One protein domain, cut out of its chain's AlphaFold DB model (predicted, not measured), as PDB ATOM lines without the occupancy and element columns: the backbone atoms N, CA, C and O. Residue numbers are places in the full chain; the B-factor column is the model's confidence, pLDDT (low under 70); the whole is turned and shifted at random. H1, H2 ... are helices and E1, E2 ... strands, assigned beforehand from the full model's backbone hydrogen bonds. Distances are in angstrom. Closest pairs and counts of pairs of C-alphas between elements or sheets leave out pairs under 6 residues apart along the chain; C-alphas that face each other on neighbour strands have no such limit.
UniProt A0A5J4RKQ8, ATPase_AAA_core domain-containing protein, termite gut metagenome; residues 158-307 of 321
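What this domain is: This is residues 158 to 307 of the 321 residues of the protein "ATPase_AAA_core domain-containing protein" of termite gut metagenome (UniProt A0A5J4RKQ8). A small sheet, E1 E2 E3, and helices H4 and H5 make a body on one side of the long helix H2, while H1 folds back along H2's other side. Short H3 packs on residues 223 to 230 of H2, and residues 193 to 198 stick out. The printed part has 150 residues, mostly helix, ordered H1 H2 H3 H4 E1 E2 E3 H5; the strands form a meander, each the antiparallel neighbour of the one before. It is only just loose, close to compact, with a radius of gyration of the C-alphas of 17.8 A, and spans 67 by 39 by 30 A.

How they stand to each other: Look first at the hairpin of E1, residues 264 to 267, and E2, residues 273 to 276: N 264 and O 276 are within hydrogen-bond range at 2.9 A. E2 forms another with E3, residues 282 to 284; N 275 and O 283 are 2.9 A apart. H4, residues 248 to 259, only grazes the sheet. H5, residues 290 to 303, touches H4 at a steep tilt of 45 degrees, closest at C-alphas 299 and 252, 5.9 A. The hub is H2, residues 202 to 235; H1, residues 171 to 184, forms a helical hairpin with it, closest at C-alphas 171 and 221, 4.6 A. H2 also touches H4, H5 and H3, residues 242 to 245. Every O i to N i+4 pair is within range in H1, H4 and H5, and 27 of 30 in H2; H3 is too short for one.

Where its parts are: Find C-alpha 202 at (197.539, 255.733, 283.672); H2 runs 48.2 A from there, with a kink of 37 degrees near residue 212. H5 ends at C-alpha 303, (226.808, 251.528, 285.291).

The domain as a whole: The printed part has no cut. H1 to H2 is a long link; pLDDT is under 70 at residues 159, 161 to 176 and 182 to 209.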
ATOM      1  N   LYS A 158     211.157 260.029 290.588       70.75
ATOM      2  CA  LYS A 158     211.341 258.629 290.151       70.75
ATOM      3  C   LYS A 158     210.317 257.715 290.826       70.75
ATOM      4  O   LYS A 158     210.209 257.742 292.049       70.75
ATOM      5  N   LEU A 159     209.637 256.845 290.080       65.62
ATOM      6  CA  LEU A 159     208.783 255.805 290.668       65.62
ATOM      7  C   LEU A 159     209.522 254.460 290.657       65.62
ATOM      8  O   LEU A 159     209.645 253.799 289.628       65.62
ATOM      9  N   LEU A 160     210.032 254.047 291.816       70.62
ATOM     10  CA  LEU A 160     210.911 252.882 291.934       70.62
ATOM     11  C   LEU A 160     210.132 251.595 292.231       70.62
ATOM     12  O   LEU A 160     210.212 251.027 293.318       70.62
ATOM     13  N   ILE A 161     209.401 251.096 291.235       68.00
ATOM     14  CA  ILE A 161     208.699 249.810 291.336       68.00
ATOM     15  C   ILE A 161     209.594 248.694 290.796       68.00
ATOM     16  O   ILE A 161     209.982 248.703 289.629       68.00
ATOM     17  N   ILE A 162     209.897 247.703 291.639       63.94
ATOM     18  CA  ILE A 162     210.666 246.524 291.222       63.94
ATOM     19  C   ILE A 162     209.716 245.512 290.578       63.94
ATOM     20  O   ILE A 162     208.819 245.008 291.260       63.94
ATOM     21  N   PRO A 163     209.897 245.187 289.288       62.19
ATOM     22  CA  PRO A 163     209.085 244.185 288.616       62.19
ATOM     23  C   PRO A 163     209.501 242.770 289.029       62.19
ATOM     24  O   PRO A 163     210.649 242.511 289.393       62.19
ATOM     25  N   THR A 164     208.586 241.821 288.866       51.88
ATOM     26  CA  THR A 164     208.938 240.406 288.717       51.88
ATOM     27  C   THR A 164     209.124 240.086 287.234       51.88
ATOM     28  O   THR A 164     208.406 240.605 286.374       51.88
ATOM     29  N   PHE A 165     210.101 239.239 286.909       57.28
ATOM     30  CA  PHE A 165     210.355 238.804 285.536       57.28
ATOM     31  C   PHE A 165     209.871 237.364 285.361       57.28
ATOM     32  O   PHE A 165     210.417 236.441 285.956       57.28
ATOM     33  N   ASN A 166     208.837 237.173 284.539       42.25
ATOM     34  CA  ASN A 166     208.261 235.846 284.275       42.25
ATOM     35  C   ASN A 166     209.013 235.075 283.173       42.25
ATOM     36  O   ASN A 166     208.725 233.905 282.933       42.25
ATOM     37  N   SER A 167     209.949 235.723 282.476       53.75
ATOM     38  CA  SER A 167     210.744 235.137 281.398       53.75
ATOM     39  C   SER A 167     212.173 235.675 281.407       53.75
ATOM     40  O   SER A 167     212.430 236.792 281.856       53.75
ATOM     41  N   ILE A 168     213.098 234.861 280.897       60.31
ATOM     42  CA  ILE A 168     214.509 235.216 280.732       60.31
ATOM     43  C   ILE A 168     214.627 236.299 279.644       60.31
ATOM     44  O   ILE A 168     214.263 236.035 278.493       60.31
ATOM     45  N   PRO A 169     215.109 237.511 279.968       62.00
ATOM     46  CA  PRO A 169     215.271 238.569 278.980       62.00
ATOM     47  C   PRO A 169     216.484 238.304 278.072       62.00
ATOM     48  O   PRO A 169     217.533 237.863 278.531       62.00
ATOM     49  N   SER A 170     216.363 238.616 276.779       66.88
ATOM     50  CA  SER A 170     217.508 238.662 275.853       66.88
ATOM     51  C   SER A 170     218.231 240.004 275.976       66.88
ATOM     52  O   SER A 170     217.575 241.045 276.072       66.88
ATOM     53  N   TYR A 171     219.568 240.007 275.964       66.56
ATOM     54  CA  TYR A 171     220.356 241.237 276.112       66.56
ATOM     55  C   TYR A 171     220.117 242.225 274.970       66.56
ATOM     56  O   TYR A 171     219.822 243.387 275.232       66.56
ATOM     57  N   ASN A 172     220.137 241.765 273.716       61.41
ATOM     58  CA  ASN A 172     219.962 242.647 272.557       61.41
ATOM     59  C   ASN A 172     218.611 243.375 272.582       61.41
ATOM     60  O   ASN A 172     218.574 244.593 272.414       61.41
ATOM     61  N   SER A 173     217.514 242.655 272.846       64.38
ATOM     62  CA  SER A 173     216.187 243.277 272.921       64.38
ATOM     63  C   SER A 173     216.058 244.192 274.137       64.38
ATOM     64  O   SER A 173     215.547 245.299 274.018       64.38
ATOM     65  N   SER A 174     216.581 243.782 275.296       64.75
ATOM     66  CA  SER A 174     216.530 244.589 276.523       64.75
ATOM     67  C   SER A 174     217.341 245.878 276.407       64.75
ATOM     68  O   SER A 174     216.897 246.921 276.880       64.75
ATOM     69  N   ASN A 175     218.504 245.818 275.757       68.00
ATOM     70  CA  ASN A 175     219.360 246.974 275.535       68.00
ATOM     71  C   ASN A 175     218.744 247.949 274.526       68.00
ATOM     72  O   ASN A 175     218.761 249.155 274.754       68.00
ATOM     73  N   GLN A 176     218.142 247.440 273.447       68.44
ATOM     74  CA  GLN A 176     217.375 248.269 272.513       68.44
ATOM     75  C   GLN A 176     216.184 248.940 273.202       68.44
ATOM     76  O   GLN A 176     216.052 250.153 273.103       68.44
ATOM     77  N   GLU A 177     215.367 248.190 273.950       75.62
ATOM     78  CA  GLU A 177     214.240 248.749 274.711       75.62
ATOM     79  C   GLU A 177     214.691 249.835 275.694       75.62
ATOM     80  O   GLU A 177     214.065 250.888 275.775       75.62
ATOM     81  N   TYR A 178     215.787 249.603 276.424       74.12
ATOM     82  CA  TYR A 178     216.346 250.589 277.347       74.12
ATOM     83  C   TYR A 178     216.812 251.849 276.612       74.12
ATOM     84  O   TYR A 178     216.437 252.950 277.003       74.12
ATOM     85  N   ASN A 179     217.567 251.710 275.521       73.00
ATOM     86  CA  ASN A 179     218.046 252.855 274.742       73.00
ATOM     87  C   ASN A 179     216.898 253.646 274.102       73.00
ATOM     88  O   ASN A 179     216.934 254.872 274.106       73.00
ATOM     89  N   THR A 180     215.862 252.969 273.600       72.94
ATOM     90  CA  THR A 180     214.646 253.626 273.101       72.94
ATOM     91  C   THR A 180     213.923 254.370 274.220       72.94
ATOM     92  O   THR A 180     213.596 255.537 274.043       72.94
ATOM     93  N   TYR A 181     213.746 253.754 275.394       71.69
ATOM     94  CA  TYR A 181     213.137 254.420 276.549       71.69
ATOM     95  C   TYR A 181     213.911 255.685 276.947       71.69
ATOM     96  O   TYR A 181     213.307 256.723 277.206       71.69
ATOM     97  N   GLN A 182     215.247 255.631 276.945       67.88
ATOM     98  CA  GLN A 182     216.080 256.802 277.235       67.88
ATOM     99  C   GLN A 182     215.877 257.942 276.227       67.88
ATOM    100  O   GLN A 182     215.823 259.096 276.645       67.88
ATOM    101  N   LYS A 183     215.725 257.619 274.935       66.50
ATOM    102  CA  LYS A 183     215.479 258.586 273.851       66.50
ATOM    103  C   LYS A 183     214.070 259.167 273.872       66.50
ATOM    104  O   LYS A 183     213.888 260.338 273.586       66.50
ATOM    105  N   GLU A 184     213.059 258.351 274.159       62.81
ATOM    106  CA  GLU A 184     211.654 258.776 274.114       62.81
ATOM    107  C   GLU A 184     211.221 259.532 275.378       62.81
ATOM    108  O   GLU A 184     210.239 260.274 275.348       62.81
ATOM    109  N   TYR A 185     211.950 259.390 276.489       58.41
ATOM    110  CA  TYR A 185     211.657 260.081 277.742       58.41
ATOM    111  C   TYR A 185     212.112 261.556 277.718       58.41
ATOM    112  O   TYR A 185     213.041 261.975 278.423       58.41
ATOM    113  N   HIS A 186     211.406 262.364 276.925       50.22
ATOM    114  CA  HIS A 186     211.436 263.825 276.928       50.22
ATOM    115  C   HIS A 186     210.108 264.356 277.503       50.22
ATOM    116  O   HIS A 186     209.062 264.171 276.902       50.22
ATOM    117  N   GLU A 187     210.171 265.016 278.662       45.22
ATOM    118  CA  GLU A 187     209.073 265.724 279.350       45.22
ATOM    119  C   GLU A 187     207.848 264.931 279.825       45.22
ATOM    120  O   GLU A 187     207.045 264.435 279.046       45.22
ATOM    121  N   VAL A 188     207.596 265.008 281.138       42.53
ATOM    122  CA  VAL A 188     206.238 264.933 281.695       42.53
ATOM    123  C   VAL A 188     206.138 265.904 282.882       42.53
ATOM    124  O   VAL A 188     205.946 265.512 284.030       42.53
ATOM    125  N   LYS A 189     206.291 267.212 282.628       40.34
ATOM    126  CA  LYS A 189     205.688 268.235 283.503       40.34
ATOM    127  C   LYS A 189     204.239 268.427 283.058       40.34
ATOM    128  O   LYS A 189     203.896 269.448 282.474       40.34
ATOM    129  N   THR A 190     203.391 267.424 283.265       42.38
ATOM    130  CA  THR A 190     201.957 267.580 283.000       42.38
ATOM    131  C   THR A 190     201.317 268.341 284.147       42.38
ATOM    132  O   THR A 190     201.369 267.926 285.302       42.38
ATOM    133  N   THR A 191     200.686 269.462 283.823       37.53
ATOM    134  CA  THR A 191     199.769 270.149 284.727       37.53
ATOM    135  C   THR A 191     198.488 269.315 284.821       37.53
ATOM    136  O   THR A 191     197.813 269.123 283.811       37.53
ATOM    137  N   TYR A 192     198.149 268.809 286.007       43.34
ATOM    138  CA  TYR A 192     196.899 268.075 286.241       43.34
ATOM    139  C   TYR A 192     195.839 268.985 286.861       43.34
ATOM    140  O   TYR A 192     196.152 269.892 287.634       43.34
ATOM    141  N   ASN A 193     194.572 268.755 286.523       36.91
ATOM    142  CA  ASN A 193     193.468 269.510 287.092       36.91
ATOM    143  C   ASN A 193     193.079 268.930 288.463       36.91
ATOM    144  O   ASN A 193     192.488 267.860 288.548       36.91
ATOM    145  N   ALA A 194     193.357 269.675 289.535       39.97
ATOM    146  CA  ALA A 194     193.083 269.274 290.920       39.97
ATOM    147  C   ALA A 194     191.585 269.156 291.285       39.97
ATOM    148  O   ALA A 194     191.260 268.827 292.419       39.97
ATOM    149  N   SER A 195     190.666 269.442 290.354       41.22
ATOM    150  CA  SER A 195     189.213 269.324 290.568       41.22
ATOM    151  C   SER A 195     188.609 267.996 290.080       41.22
ATOM    152  O   SER A 195     187.388 267.840 290.093       41.22
ATOM    153  N   LYS A 196     189.442 267.030 289.663       39.97
ATOM    154  CA  LYS A 196     189.025 265.680 289.258       39.97
ATOM    155  C   LYS A 196     189.946 264.624 289.878       39.97
ATOM    156  O   LYS A 196     191.138 264.614 289.599       39.97
ATOM    157  N   ASP A 197     189.379 263.687 290.636       40.47
ATOM    158  CA  ASP A 197     190.119 262.644 291.376       40.47
ATOM    159  C   ASP A 197     190.900 261.635 290.492       40.47
ATOM    160  O   ASP A 197     191.623 260.798 291.021       40.47
ATOM    161  N   ASN A 198     190.784 261.696 289.156       43.44
ATOM    162  CA  ASN A 198     191.289 260.684 288.208       43.44
ATOM    163  C   ASN A 198     192.041 261.260 286.984       43.44
ATOM    164  O   ASN A 198     192.118 260.607 285.945       43.44
ATOM    165  N   ASP A 199     192.593 262.474 287.068       43.66
ATOM    166  CA  ASP A 199     193.242 263.132 285.915       43.66
ATOM    167  C   ASP A 199     194.740 262.795 285.732       43.66
ATOM    168  O   ASP A 199     195.357 263.344 284.823       43.66
ATOM    169  N   ILE A 200     195.339 261.885 286.519       45.78
ATOM    170  CA  ILE A 200     196.682 261.346 286.212       45.78
ATOM    171  C   ILE A 200     196.519 260.258 285.136       45.78
ATOM    172  O   ILE A 200     195.949 259.204 285.429       45.78
ATOM    173  N   PRO A 201     197.011 260.443 283.893       50.06
ATOM    174  CA  PRO A 201     196.907 259.426 282.867       50.06
ATOM    175  C   PRO A 201     197.665 258.185 283.331       50.06
ATOM    176  O   PRO A 201     198.857 258.241 283.631       50.06
ATOM    177  N   TYR A 202     196.977 257.048 283.352       51.53
ATOM    178  CA  TYR A 202     197.539 255.733 283.672       51.53
ATOM    179  C   TYR A 202     198.824 255.424 282.874       51.53
ATOM    180  O   TYR A 202     199.738 254.771 283.374       51.53
ATOM    181  N   THR A 203     198.935 255.967 281.659       54.00
ATOM    182  CA  THR A 203     200.129 255.901 280.809       54.00
ATOM    183  C   THR A 203     201.349 256.593 281.418       54.00
ATOM    184  O   THR A 203     202.455 256.085 281.274       54.00
ATOM    185  N   GLU A 204     201.179 257.709 282.130       51.69
ATOM    186  CA  GLU A 204     202.286 258.426 282.777       51.69
ATOM    187  C   GLU A 204     202.794 257.663 284.002       51.69
ATOM    188  O   GLU A 204     203.996 257.458 284.149       51.69
ATOM    189  N   MET A 205     201.892 257.113 284.818       53.75
ATOM    190  CA  MET A 205     202.268 256.265 285.956       53.75
ATOM    191  C   MET A 205     203.010 254.990 285.510       53.75
ATOM    192  O   MET A 205     203.999 254.595 286.129       53.75
ATOM    193  N   GLN A 206     202.591 254.377 284.395       56.91
ATOM    194  CA  GLN A 206     203.323 253.263 283.783       56.91
ATOM    195  C   GLN A 206     204.721 253.671 283.306       56.91
ATOM    196  O   GLN A 206     205.664 252.906 283.496       56.91
ATOM    197  N   LYS A 207     204.876 254.864 282.718       56.84
ATOM    198  CA  LYS A 207     206.173 255.369 282.241       56.84
ATOM    199  C   LYS A 207     207.149 255.622 283.386       56.84
ATOM    200  O   LYS A 207     208.292 255.186 283.281       56.84
ATOM    201  N   TYR A 208     206.708 256.252 284.480       56.03
ATOM    202  CA  TYR A 208     207.553 256.487 285.658       56.03
ATOM    203  C   TYR A 208     207.975 255.176 286.338       56.03
ATOM    204  O   TYR A 208     209.122 255.049 286.757       56.03
ATOM    205  N   GLY A 209     207.083 254.180 286.410       61.28
ATOM    206  CA  GLY A 209     207.403 252.859 286.964       61.28
ATOM    207  C   GLY A 209     208.241 251.967 286.036       61.28
ATOM    208  O   GLY A 209     208.821 250.977 286.484       61.28
ATOM    209  N   ALA A 210     208.310 252.286 284.738       70.12
ATOM    210  CA  ALA A 210     209.014 251.475 283.748       70.12
ATOM    211  C   ALA A 210     210.533 251.680 283.762       70.12
ATOM    212  O   ALA A 210     211.258 250.750 283.409       70.12
ATOM    213  N   GLU A 211     211.038 252.845 284.183       77.06
ATOM    214  CA  GLU A 211     212.477 253.128 284.127       77.06
ATOM    215  C   GLU A 211     213.277 252.113 284.946       77.06
ATOM    216  O   GLU A 211     214.206 251.482 284.439       77.06
ATOM    217  N   TYR A 212     212.867 251.889 286.198       80.75
ATOM    218  CA  TYR A 212     213.553 250.941 287.067       80.75
ATOM    219  C   TYR A 212     213.456 249.509 286.529       80.75
ATOM    220  O   TYR A 212     214.436 248.761 286.541       80.75
ATOM    221  N   LYS A 213     212.305 249.148 285.948       81.56
ATOM    222  CA  LYS A 213     212.137 247.882 285.231       81.56
ATOM    223  C   LYS A 213     213.143 247.739 284.089       81.56
ATOM    224  O   LYS A 213     213.737 246.670 283.968       81.56
ATOM    225  N   HIS A 214     213.342 248.763 283.261       83.81
ATOM    226  CA  HIS A 214     214.288 248.695 282.146       83.81
ATOM    227  C   HIS A 214     215.741 248.604 282.625       83.81
ATOM    228  O   HIS A 214     216.495 247.800 282.079       83.81
ATOM    229  N   VAL A 215     216.110 249.346 283.677       87.25
ATOM    230  CA  VAL A 215     217.438 249.252 284.310       87.25
ATOM    231  C   VAL A 215     217.703 247.824 284.788       87.25
ATOM    232  O   VAL A 215     218.679 247.205 284.367       87.25
ATOM    233  N   LEU A 216     216.809 247.259 285.606       86.62
ATOM    234  CA  LEU A 216     216.983 245.905 286.138       86.62
ATOM    235  C   LEU A 216     216.958 244.842 285.035       86.62
ATOM    236  O   LEU A 216     217.779 243.928 285.051       86.62
ATOM    237  N   LYS A 217     216.059 244.976 284.050       84.25
ATOM    238  CA  LYS A 217     215.981 244.058 282.905       84.25
ATOM    239  C   LYS A 217     217.297 244.034 282.126       84.25
ATOM    240  O   LYS A 217     217.766 242.951 281.792       84.25
ATOM    241  N   ASN A 218     217.886 245.200 281.853       87.06
ATOM    242  CA  ASN A 218     219.139 245.306 281.106       87.06
ATOM    243  C   ASN A 218     220.313 244.701 281.898       87.06
ATOM    244  O   ASN A 218     221.015 243.842 281.372       87.06
ATOM    245  N   LEU A 219     220.440 245.034 283.188       90.69
ATOM    246  CA  LEU A 219     221.461 244.462 284.077       90.69
ATOM    247  C   LEU A 219     221.386 242.925 284.156       90.69
ATOM    248  O   LEU A 219     222.406 242.244 284.048       90.69
ATOM    249  N   ILE A 220     220.180 242.367 284.313       87.31
ATOM    250  CA  ILE A 220     219.974 240.912 284.350       87.31
ATOM    251  C   ILE A 220     220.318 240.286 282.996       87.31
ATOM    252  O   ILE A 220     221.037 239.290 282.947       87.31
ATOM    253  N   ALA A 221     219.834 240.867 281.897       86.38
ATOM    254  CA  ALA A 221     220.070 240.331 280.564       86.38
ATOM    255  C   ALA A 221     221.565 240.335 280.193       86.38
ATOM    256  O   ALA A 221     222.052 239.354 279.636       86.38
ATOM    257  N   GLU A 222     222.302 241.393 280.551       92.44
ATOM    258  CA  GLU A 222     223.754 241.479 280.351       92.44
ATOM    259  C   GLU A 222     224.488 240.382 281.131       92.44
ATOM    260  O   GLU A 222     225.311 239.660 280.569       92.44
ATOM    261  N   ARG A 223     224.147 240.196 282.413       92.88
ATOM    262  CA  ARG A 223     224.732 239.135 283.245       92.88
ATOM    263  C   ARG A 223     224.526 237.751 282.636       92.88
ATOM    264  O   ARG A 223     225.435 236.923 282.669       92.88
ATOM    265  N   MET A 224     223.341 237.489 282.092       88.00
ATOM    266  CA  MET A 224     223.036 236.213 281.445       88.00
ATOM    267  C   MET A 224     223.824 236.021 280.146       88.00
ATOM    268  O   MET A 224     224.370 234.942 279.930       88.00
ATOM    269  N   ASP A 225     223.925 237.056 279.312       90.94
ATOM    270  CA  ASP A 225     224.713 237.023 278.075       90.94
ATOM    271  C   ASP A 225     226.199 236.744 278.350       90.94
ATOM    272  O   ASP A 225     226.788 235.853 277.737       90.94
ATOM    273  N   ILE A 226     226.779 237.424 279.344       93.12
ATOM    274  CA  ILE A 226     228.163 237.210 279.791       93.12
ATOM    275  C   ILE A 226     228.380 235.762 280.255       93.12
ATOM    276  O   ILE A 226     229.326 235.099 279.828       93.12
ATOM    277  N   ARG A 227     227.479 235.231 281.091       91.75
ATOM    278  CA  ARG A 227     227.578 233.856 281.608       91.75
ATOM    279  C   ARG A 227     227.431 232.805 280.511       91.75
ATOM    280  O   ARG A 227     228.132 231.795 280.558       91.75
ATOM    281  N   ASN A 228     226.570 233.040 279.522       90.75
ATOM    282  CA  ASN A 228     226.421 232.149 278.372       90.75
ATOM    283  C   ASN A 228     227.702 232.131 277.527       90.75
ATOM    284  O   ASN A 228     228.235 231.052 277.270       90.75
ATOM    285  N   LYS A 229     228.254 233.306 277.198       92.19
ATOM    286  CA  LYS A 229     229.527 233.427 276.468       92.19
ATOM    287  C   LYS A 229     230.675 232.729 277.191       92.19
ATOM    288  O   LYS A 229     231.412 231.975 276.569       92.19
ATOM    289  N   PHE A 230     230.775 232.898 278.510       93.56
ATOM    290  CA  PHE A 230     231.772 232.198 279.320       93.56
ATOM    291  C   PHE A 230     231.648 230.669 279.206       93.56
ATOM    292  O   PHE A 230     232.652 229.965 279.062       93.56
ATOM    293  N   CYS A 231     230.420 230.139 279.257       91.44
ATOM    294  CA  CYS A 231     230.171 228.705 279.094       91.44
ATOM    295  C   CYS A 231     230.579 228.208 277.702       91.44
ATOM    296  O   CYS A 231     231.192 227.145 277.597       91.44
ATOM    297  N   ASP A 232     230.244 228.959 276.654       92.88
ATOM    298  CA  ASP A 232     230.572 228.609 275.271       92.88
ATOM    299  C   ASP A 232     232.088 228.653 275.031       92.88
ATOM    300  O   ASP A 232     232.659 227.682 274.542       92.88
ATOM    301  N   ASP A 233     232.777 229.693 275.504       93.12
ATOM    302  CA  ASP A 233     234.239 229.802 275.419       93.12
ATOM    303  C   ASP A 233     234.960 228.688 276.194       93.12
ATOM    304  O   ASP A 233     235.994 228.179 275.754       93.12
ATOM    305  N   THR A 234     234.401 228.264 277.332       92.44
ATOM    306  CA  THR A 234     234.919 227.119 278.092       92.44
ATOM    307  C   THR A 234     234.755 225.814 277.310       92.44
ATOM    308  O   THR A 234     235.694 225.019 277.249       92.44
ATOM    309  N   LYS A 235     233.597 225.591 276.670       93.44
ATOM    310  CA  LYS A 235     233.362 224.417 275.807       93.44
ATOM    311  C   LYS A 235     234.267 224.416 274.574       93.44
ATOM    312  O   LYS A 235     234.729 223.354 274.166       93.44
ATOM    313  N   ASP A 236     234.565 225.595 274.041       93.69
ATOM    314  CA  ASP A 236     235.491 225.799 272.925       93.69
ATOM    315  C   ASP A 236     236.975 225.675 273.334       93.69
ATOM    316  O   ASP A 236     237.861 225.914 272.515       93.69
ATOM    317  N   ASN A 237     237.275 225.297 274.585       91.75
ATOM    318  CA  ASN A 237     238.630 225.194 275.144       91.75
ATOM    319  C   ASN A 237     239.442 226.502 275.067       91.75
ATOM    320  O   ASN A 237     240.674 226.470 275.032       91.75
ATOM    321  N   LYS A 238     238.776 227.662 275.075       90.56
ATOM    322  CA  LYS A 238     239.445 228.974 275.104       90.56
ATOM    323  C   LYS A 238     239.964 229.347 276.497       90.56
ATOM    324  O   LYS A 238     240.718 230.306 276.610       90.56
ATOM    325  N   ASN A 239     239.587 228.587 277.534       87.75
ATOM    326  CA  ASN A 239     239.978 228.784 278.936       87.75
ATOM    327  C   ASN A 239     239.839 230.250 279.402       87.75
ATOM    328  O   ASN A 239     240.838 230.862 279.787       87.75
ATOM    329  N   PRO A 240     238.623 230.831 279.347       88.75
ATOM    330  CA  PRO A 240     238.405 232.208 279.779       88.75
ATOM    331  C   PRO A 240     238.719 232.386 281.274       88.75
ATOM    332  O   PRO A 240     238.431 231.510 282.093       88.75
ATOM    333  N   ASP A 241     239.288 233.539 281.637       91.62
ATOM    334  CA  ASP A 241     239.527 233.897 283.038       91.62
ATOM    335  C   ASP A 241     238.203 234.146 283.779       91.62
ATOM    336  O   ASP A 241     237.231 234.625 283.193       91.62
ATOM    337  N   LYS A 242     238.155 233.858 285.085       88.31
ATOM    338  CA  LYS A 242     236.955 234.069 285.908       88.31
ATOM    339  C   LYS A 242     236.477 235.520 285.929       88.31
ATOM    340  O   LYS A 242     235.274 235.720 286.060       88.31
ATOM    341  N   THR A 243     237.357 236.508 285.754       88.06
ATOM    342  CA  THR A 243     236.961 237.923 285.643       88.06
ATOM    343  C   THR A 243     236.051 238.183 284.443       88.06
ATOM    344  O   THR A 243     235.336 239.178 284.409       88.06
ATOM    345  N   ALA A 244     236.027 237.288 283.448       87.94
ATOM    346  CA  ALA A 244     235.096 237.376 282.328       87.94
ATOM    347  C   ALA A 244     233.630 237.138 282.739       87.94
ATOM    348  O   ALA A 244     232.748 237.336 281.913       87.94
ATOM    349  N   LEU A 245     233.353 236.727 283.985       90.19
ATOM    350  CA  LEU A 245     231.999 236.612 284.535       90.19
ATOM    351  C   LEU A 245     231.466 237.922 285.137       90.19
ATOM    352  O   LEU A 245     230.271 237.985 285.437       90.19
ATOM    353  N   ASP A 246     232.310 238.943 285.314       90.75
ATOM    354  CA  ASP A 246     231.952 240.173 286.023       90.75
ATOM    355  C   ASP A 246     231.003 241.045 285.184       90.75
ATOM    356  O   ASP A 246     231.416 241.774 284.278       90.75
ATOM    357  N   SER A 247     229.707 240.997 285.504       95.06
ATOM    358  CA  SER A 247     228.685 241.832 284.860       95.06
ATOM    359  C   SER A 247     228.495 243.182 285.556       95.06
ATOM    360  O   SER A 247     228.907 243.370 286.706       95.06
ATOM    361  N   LYS A 248     227.802 244.134 284.910       95.81
ATOM    362  CA  LYS A 248     227.382 245.367 285.599       95.81
ATOM    363  C   LYS A 248     226.432 245.074 286.752       95.81
ATOM    364  O   LYS A 248     226.451 245.814 287.727       95.81
ATOM    365  N   LEU A 249     225.622 244.012 286.672       95.38
ATOM    366  CA  LEU A 249     224.775 243.614 287.794       95.38
ATOM    367  C   LEU A 249     225.627 243.166 288.981       95.38
ATOM    368  O   LEU A 249     225.382 243.632 290.082       95.38
ATOM    369  N   ASP A 250     226.635 242.317 288.770       95.44
ATOM    370  CA  ASP A 250     227.505 241.864 289.863       95.44
ATOM    371  C   ASP A 250     228.218 243.071 290.514       95.44
ATOM    372  O   ASP A 250     228.104 243.266 291.722       95.44
ATOM    373  N   LYS A 251     228.771 243.996 289.709       96.50
ATOM    374  CA  LYS A 251     229.332 245.270 290.208       96.50
ATOM    375  C   LYS A 251     228.313 246.130 290.958       96.50
ATOM    376  O   LYS A 251     228.657 246.758 291.956       96.50
ATOM    377  N   ALA A 252     227.067 246.191 290.484       96.94
ATOM    378  CA  ALA A 252     226.020 246.968 291.139       96.94
ATOM    379  C   ALA A 252     225.711 246.429 292.540       96.94
ATOM    380  O   ALA A 252     225.558 247.208 293.479       96.94
ATOM    381  N   LEU A 253     225.640 245.102 292.671       96.12
ATOM    382  CA  LEU A 253     225.400 244.423 293.941       96.12
ATOM    383  C   LEU A 253     226.586 244.609 294.895       96.12
ATOM    384  O   LEU A 253     226.364 244.878 296.071       96.12
ATOM    385  N   ASP A 254     227.821 244.548 294.396       96.31
ATOM    386  CA  ASP A 254     229.028 244.777 295.202       96.31
ATOM    387  C   ASP A 254     229.086 246.203 295.763       96.31
ATOM    388  O   ASP A 254     229.313 246.394 296.957       96.31
ATOM    389  N   ILE A 255     228.813 247.213 294.927       97.19
ATOM    390  CA  ILE A 255     228.738 248.610 295.378       97.19
ATOM    391  C   ILE A 255     227.608 248.769 296.397       97.19
ATOM    392  O   ILE A 255     227.813 249.379 297.441       97.19
ATOM    393  N   TRP A 256     226.428 248.207 296.133       96.44
ATOM    394  CA  TRP A 256     225.302 248.293 297.062       96.44
ATOM    395  C   TRP A 256     225.650 247.671 298.423       96.44
ATOM    396  O   TRP A 256     225.429 248.298 299.456       96.44
ATOM    397  N   ASN A 257     226.280 246.492 298.427       96.12
ATOM    398  CA  ASN A 257     226.744 245.806 299.638       96.12
ATOM    399  C   ASN A 257     227.851 246.574 300.375       96.12
ATOM    400  O   ASN A 257     228.009 246.406 301.578       96.12
ATOM    401  N   SER A 258     228.614 247.418 299.675       96.12
ATOM    402  CA  SER A 258     229.604 248.302 300.303       96.12
ATOM    403  C   SER A 258     228.975 249.497 301.035       96.12
ATOM    404  O   SER A 258     229.612 250.077 301.910       96.12
ATOM    405  N   LEU A 259     227.744 249.876 300.666       93.88
ATOM    406  CA  LEU A 259     227.039 251.055 301.183       93.88
ATOM    407  C   LEU A 259     226.014 250.723 302.275       93.88
ATOM    408  O   LEU A 259     225.706 251.584 303.097       93.88
ATOM    409  N   ILE A 260     225.450 249.512 302.261       91.12
ATOM    410  CA  ILE A 260     224.393 249.077 303.178       91.12
ATOM    411  C   ILE A 260     224.943 248.020 304.137       91.12
ATOM    412  O   ILE A 260     225.340 246.940 303.716       91.12
ATOM    413  N   GLU A 261     224.934 248.315 305.437       87.06
ATOM    414  CA  GLU A 261     225.547 247.442 306.452       87.06
ATOM    415  C   GLU A 261     224.585 246.383 307.009       87.06
ATOM    416  O   GLU A 261     224.996 245.286 307.384       87.06
ATOM    417  N   HIS A 262     223.287 246.694 307.092       87.88
ATOM    418  CA  HIS A 262     222.307 245.865 307.808       87.88
ATOM    419  C   HIS A 262     221.733 244.714 306.976       87.88
ATOM    420  O   HIS A 262     221.002 243.882 307.511       87.88
ATOM    421  N   ARG A 263     222.006 244.667 305.670       90.94
ATOM    422  CA  ARG A 263     221.458 243.688 304.719       90.94
ATOM    423  C   ARG A 263     222.483 243.438 303.618       90.94
ATOM    424  O   ARG A 263     223.246 244.332 303.283       90.94
ATOM    425  N   THR A 264     222.452 242.256 303.012       94.19
ATOM    426  CA  THR A 264     223.226 241.967 301.794       94.19
ATOM    427  C   THR A 264     222.293 241.685 300.627       94.19
ATOM    428  O   THR A 264     221.288 240.994 300.788       94.19
ATOM    429  N   ILE A 265     222.603 242.223 299.454       94.81
ATOM    430  CA  ILE A 265     221.889 241.988 298.203       94.81
ATOM    431  C   ILE A 265     222.657 240.983 297.345       94.81
ATOM    432  O   ILE A 265     223.886 241.006 297.263       94.81
ATOM    433  N   PHE A 266     221.931 240.082 296.695       93.06
ATOM    434  CA  PHE A 266     222.504 239.084 295.802       93.06
ATOM    435  C   PHE A 266     221.515 238.712 294.695       93.06
ATOM    436  O   PHE A 266     220.313 238.964 294.787       93.06
ATOM    437  N   CYS A 267     222.022 238.091 293.632       90.06
ATOM    438  CA  CYS A 267     221.199 237.566 292.548       90.06
ATOM    439  C   CYS A 267     221.329 236.040 292.489       90.06
ATOM    440  O   CYS A 267     222.431 235.522 292.277       90.06
ATOM    441  N   ASP A 268     220.213 235.338 292.707       85.38
ATOM    442  CA  ASP A 268     220.172 233.875 292.804       85.38
ATOM    443  C   ASP A 268     220.323 233.168 291.442       85.38
ATOM    444  O   ASP A 268     220.425 233.798 290.387       85.38
ATOM    445  N   SER A 269     220.346 231.831 291.453       79.56
ATOM    446  CA  SER A 269     220.490 231.008 290.240       79.56
ATOM    447  C   SER A 269     219.332 231.154 289.248       79.56
ATOM    448  O   SER A 269     219.484 230.811 288.080       79.56
ATOM    449  N   ASN A 270     218.185 231.664 289.703       75.06
ATOM    450  CA  ASN A 270     217.011 231.935 288.879       75.06
ATOM    451  C   ASN A 270     216.982 233.396 288.396       75.06
ATOM    452  O   ASN A 270     215.963 233.848 287.881       75.06
ATOM    453  N   ASN A 271     218.087 234.131 288.560       75.69
ATOM    454  CA  ASN A 271     218.229 235.549 288.240       75.69
ATOM    455  C   ASN A 271     217.284 236.473 289.025       75.69
ATOM    456  O   ASN A 271     217.009 237.595 288.595       75.69
ATOM    457  N   ASN A 272     216.809 236.040 290.195       79.75
ATOM    458  CA  ASN A 272     216.046 236.910 291.080       79.75
ATOM    459  C   ASN A 272     216.994 237.694 291.976       79.75
ATOM    460  O   ASN A 272     217.855 237.115 292.643       79.75
ATOM    461  N   ILE A 273     216.788 239.006 292.035       87.19
ATOM    462  CA  ILE A 273     217.443 239.852 293.028       87.19
ATOM    463  C   ILE A 273     216.731 239.641 294.364       87.19
ATOM    464  O   ILE A 273     215.505 239.759 294.475       87.19
ATOM    465  N   LYS A 274     217.516 239.292 295.374       88.19
ATOM    466  CA  LYS A 274     217.073 239.022 296.734       88.19
ATOM    467  C   LYS A 274     217.995 239.724 297.699       88.19
ATOM    468  O   LYS A 274     219.125 240.078 297.367       88.19
ATOM    469  N   LEU A 275     217.498 239.887 298.906       91.19
ATOM    470  CA  LEU A 275     218.297 240.355 300.006       91.19
ATOM    471  C   LEU A 275     218.304 239.326 301.123       91.19
ATOM    472  O   LEU A 275     217.444 238.445 301.186       91.19
ATOM    473  N   LYS A 276     219.286 239.469 302.000       93.62
ATOM    474  CA  LYS A 276     219.551 238.585 303.120       93.62
ATOM    475  C   LYS A 276     219.857 239.408 304.364       93.62
ATOM    476  O   LYS A 276     220.589 240.397 304.273       93.62
ATOM    477  N   THR A 277     219.266 239.046 305.494       91.69
ATOM    478  CA  THR A 277     219.593 239.652 306.792       91.69
ATOM    479  C   THR A 277     220.813 238.965 307.424       91.69
ATOM    480  O   THR A 277     221.212 237.889 306.965       91.69
ATOM    481  N   PRO A 278     221.416 239.547 308.478       87.75
ATOM    482  CA  PRO A 278     222.468 238.888 309.253       87.75
ATOM    483  C   PRO A 278     222.023 237.547 309.858       87.75
ATOM    484  O   PRO A 278     222.845 236.656 310.050       87.75
ATOM    485  N   GLU A 279     220.723 237.379 310.110       90.88
ATOM    486  CA  GLU A 279     220.098 236.141 310.593       90.88
ATOM    487  C   GLU A 279     219.818 235.120 309.475       90.88
ATOM    488  O   GLU A 279     219.121 234.135 309.701       90.88
ATOM    489  N   GLU A 280     220.359 235.338 308.273       86.94
ATOM    490  CA  GLU A 280     220.228 234.460 307.104       86.94
ATOM    491  C   GLU A 280     218.809 234.387 306.504       86.94
ATOM    492  O   GLU A 280     218.551 233.578 305.607       86.94
ATOM    493  N   GLU A 281     217.893 235.270 306.914       89.06
ATOM    494  CA  GLU A 281     216.557 235.352 306.328       89.06
ATOM    495  C   GLU A 281     216.597 236.034 304.959       89.06
ATOM    496  O   GLU A 281     217.110 237.146 304.806       89.06
ATOM    497  N   THR A 282     216.026 235.377 303.944       89.31
ATOM    498  CA  THR A 282     215.988 235.901 302.574       89.31
ATOM    499  C   THR A 282     214.628 236.469 302.208       89.31
ATOM    500  O   THR A 282     213.610 235.802 302.390       89.31
ATOM    501  N   TYR A 283     214.615 237.638 301.576       85.00
ATOM    502  CA  TYR A 283     213.402 238.310 301.115       85.00
ATOM    503  C   TYR A 283     213.589 238.862 299.695       85.00
ATOM    504  O   TYR A 283     214.712 239.127 299.249       85.00
ATOM    505  N   PRO A 284     212.495 238.980 298.927       78.19
ATOM    506  CA  PRO A 284     212.551 239.471 297.557       78.19
ATOM    507  C   PRO A 284     212.850 240.976 297.495       78.19
ATOM    508  O   PRO A 284     212.414 241.746 298.349       78.19
ATOM    509  N   ALA A 285     213.516 241.409 296.421       81.69
ATOM    510  CA  ALA A 285     213.945 242.799 296.233       81.69
ATOM    511  C   ALA A 285     212.824 243.851 296.305       81.69
ATOM    512  O   ALA A 285     213.079 244.983 296.703       81.69
ATOM    513  N   HIS A 286     211.572 243.503 295.985       76.56
ATOM    514  CA  HIS A 286     210.456 244.454 296.081       76.56
ATOM    515  C   HIS A 286     210.162 244.920 297.520       76.56
ATOM    516  O   HIS A 286     209.508 245.946 297.686       76.56
ATOM    517  N   GLN A 287     210.650 244.201 298.539       82.44
ATOM    518  CA  GLN A 287     210.517 244.565 299.955       82.44
ATOM    519  C   GLN A 287     211.624 245.505 300.459       82.44
ATOM    520  O   GLN A 287     211.650 245.821 301.646       82.44
ATOM    521  N   MET A 288     212.537 245.952 299.590       87.19
ATOM    522  CA  MET A 288     213.488 247.008 299.945       87.19
ATOM    523  C   MET A 288     212.756 248.275 300.401       87.19
ATOM    524  O   MET A 288     211.687 248.614 299.885       87.19
ATOM    525  N   SER A 289     213.362 249.000 301.335       87.94
ATOM    526  CA  SER A 289     212.984 250.384 301.614       87.94
ATOM    527  C   SER A 289     213.182 251.246 300.368       87.94
ATOM    528  O   SER A 289     213.974 250.920 299.478       87.94
ATOM    529  N   ASP A 290     212.486 252.375 300.288       84.44
ATOM    530  CA  ASP A 290     212.576 253.209 299.092       84.44
ATOM    531  C   ASP A 290     213.980 253.827 298.919       84.44
ATOM    532  O   ASP A 290     214.450 253.977 297.792       84.44
ATOM    533  N   GLY A 291     214.710 254.058 300.020       87.62
ATOM    534  CA  GLY A 291     216.127 254.439 299.985       87.62
ATOM    535  C   GLY A 291     217.034 253.341 299.416       87.62
ATOM    536  O   GLY A 291     217.859 253.609 298.545       87.62
ATOM    537  N   GLU A 292     216.846 252.082 299.825       90.88
ATOM    538  CA  GLU A 292     217.597 250.939 299.279       90.88
ATOM    539  C   GLU A 292     217.316 250.730 297.782       90.88
ATOM    540  O   GLU A 292     218.237 250.438 297.010       90.88
ATOM    541  N   LYS A 293     216.059 250.929 297.355       89.19
ATOM    542  CA  LYS A 293     215.679 250.915 295.934       89.19
ATOM    543  C   LYS A 293     216.356 252.047 295.166       89.19
ATOM    544  O   LYS A 293     216.828 251.807 294.057       89.19
ATOM    545  N   LEU A 294     216.402 253.255 295.735       88.44
ATOM    546  CA  LEU A 294     217.028 254.420 295.109       88.44
ATOM    547  C   LEU A 294     218.522 254.196 294.891       88.44
ATOM    548  O   LEU A 294     219.015 254.463 293.797       88.44
ATOM    549  N   ILE A 295     219.220 253.646 295.884       92.00
ATOM    550  CA  ILE A 295     220.648 253.328 295.774       92.00
ATOM    551  C   ILE A 295     220.888 252.344 294.623       92.00
ATOM    552  O   ILE A 295     221.697 252.628 293.739       92.00
ATOM    553  N   LEU A 296     220.149 251.226 294.571       92.75
ATOM    554  CA  LEU A 296     220.309 250.244 293.491       92.75
ATOM    555  C   LEU A 296     219.982 250.844 292.115       92.75
ATOM    556  O   LEU A 296     220.695 250.593 291.142       92.75
ATOM    557  N   PHE A 297     218.933 251.663 292.034       91.00
ATOM    558  CA  PHE A 297     218.562 252.362 290.809       91.00
ATOM    559  C   PHE A 297     219.667 253.310 290.323       91.00
ATOM    560  O   PHE A 297     220.037 253.253 289.150       91.00
ATOM    561  N   LEU A 298     220.216 254.152 291.205       92.62
ATOM    562  CA  LEU A 298     221.281 255.100 290.864       92.62
ATOM    563  C   LEU A 298     222.540 254.375 290.386       92.62
ATOM    564  O   LEU A 298     223.059 254.703 289.320       92.62
ATOM    565  N   ILE A 299     222.982 253.348 291.120       95.00
ATOM    566  CA  ILE A 299     224.136 252.526 290.730       95.00
ATOM    567  C   ILE A 299     223.898 251.901 289.349       95.00
ATOM    568  O   ILE A 299     224.747 252.005 288.464       95.00
ATOM    569  N   GLY A 300     222.723 251.301 289.137       93.69
ATOM    570  CA  GLY A 300     222.361 250.677 287.868       93.69
ATOM    571  C   GLY A 300     222.346 251.661 286.697       93.69
ATOM    572  O   GLY A 300     222.932 251.376 285.654       93.69
ATOM    573  N   ARG A 301     221.729 252.838 286.868       90.69
ATOM    574  CA  ARG A 301     221.708 253.907 285.852       90.69
ATOM    575  C   ARG A 301     223.116 254.373 285.487       90.69
ATOM    576  O   ARG A 301     223.399 254.555 284.308       90.69
ATOM    577  N   ILE A 302     223.994 254.540 286.477       93.19
ATOM    578  CA  ILE A 302     225.379 254.972 286.256       93.19
ATOM    579  C   ILE A 302     226.172 253.888 285.521       93.19
ATOM    580  O   ILE A 302     226.831 254.184 284.530       93.19
ATOM    581  N   LEU A 303     226.076 252.624 285.939       94.31
ATOM    582  CA  LEU A 303     226.808 251.528 285.291       94.31
ATOM    583  C   LEU A 303     226.334 251.248 283.857       94.31
ATOM    584  O   LEU A 303     227.123 250.776 283.040       94.31
ATOM    585  N   LEU A 304     225.066 251.527 283.542       91.44
ATOM    586  CA  LEU A 304     224.516 251.418 282.187       91.44
ATOM    587  C   LEU A 304     224.831 252.628 281.293       91.44
ATOM    588  O   LEU A 304     224.544 252.574 280.096       91.44
ATOM    589  N   SER A 305     225.402 253.704 281.841       89.00
ATOM    590  CA  SER A 305     225.751 254.897 281.068       89.00
ATOM    591  C   SER A 305     226.942 254.652 280.123       89.00
ATOM    592  O   SER A 305     227.722 253.713 280.329       89.00
ATOM    593  N   PRO A 306     227.098 255.471 279.063       82.62
ATOM    594  CA  PRO A 306     228.273 255.407 278.205       82.62
ATOM    595  C   PRO A 306     229.583 255.577 278.995       82.62
ATOM    596  O   PRO A 306     229.616 256.294 279.999       82.62
ATOM    597  N   PRO A 307     230.696 254.977 278.541       80.75
ATOM    598  CA  PRO A 307     232.005 255.240 279.126       80.75
ATOM    599  C   PRO A 307     232.308 256.741 279.158       80.75
ATOM    600  O   PRO A 307     232.062 257.447 278.180       80.75
TER     601      PRO A 307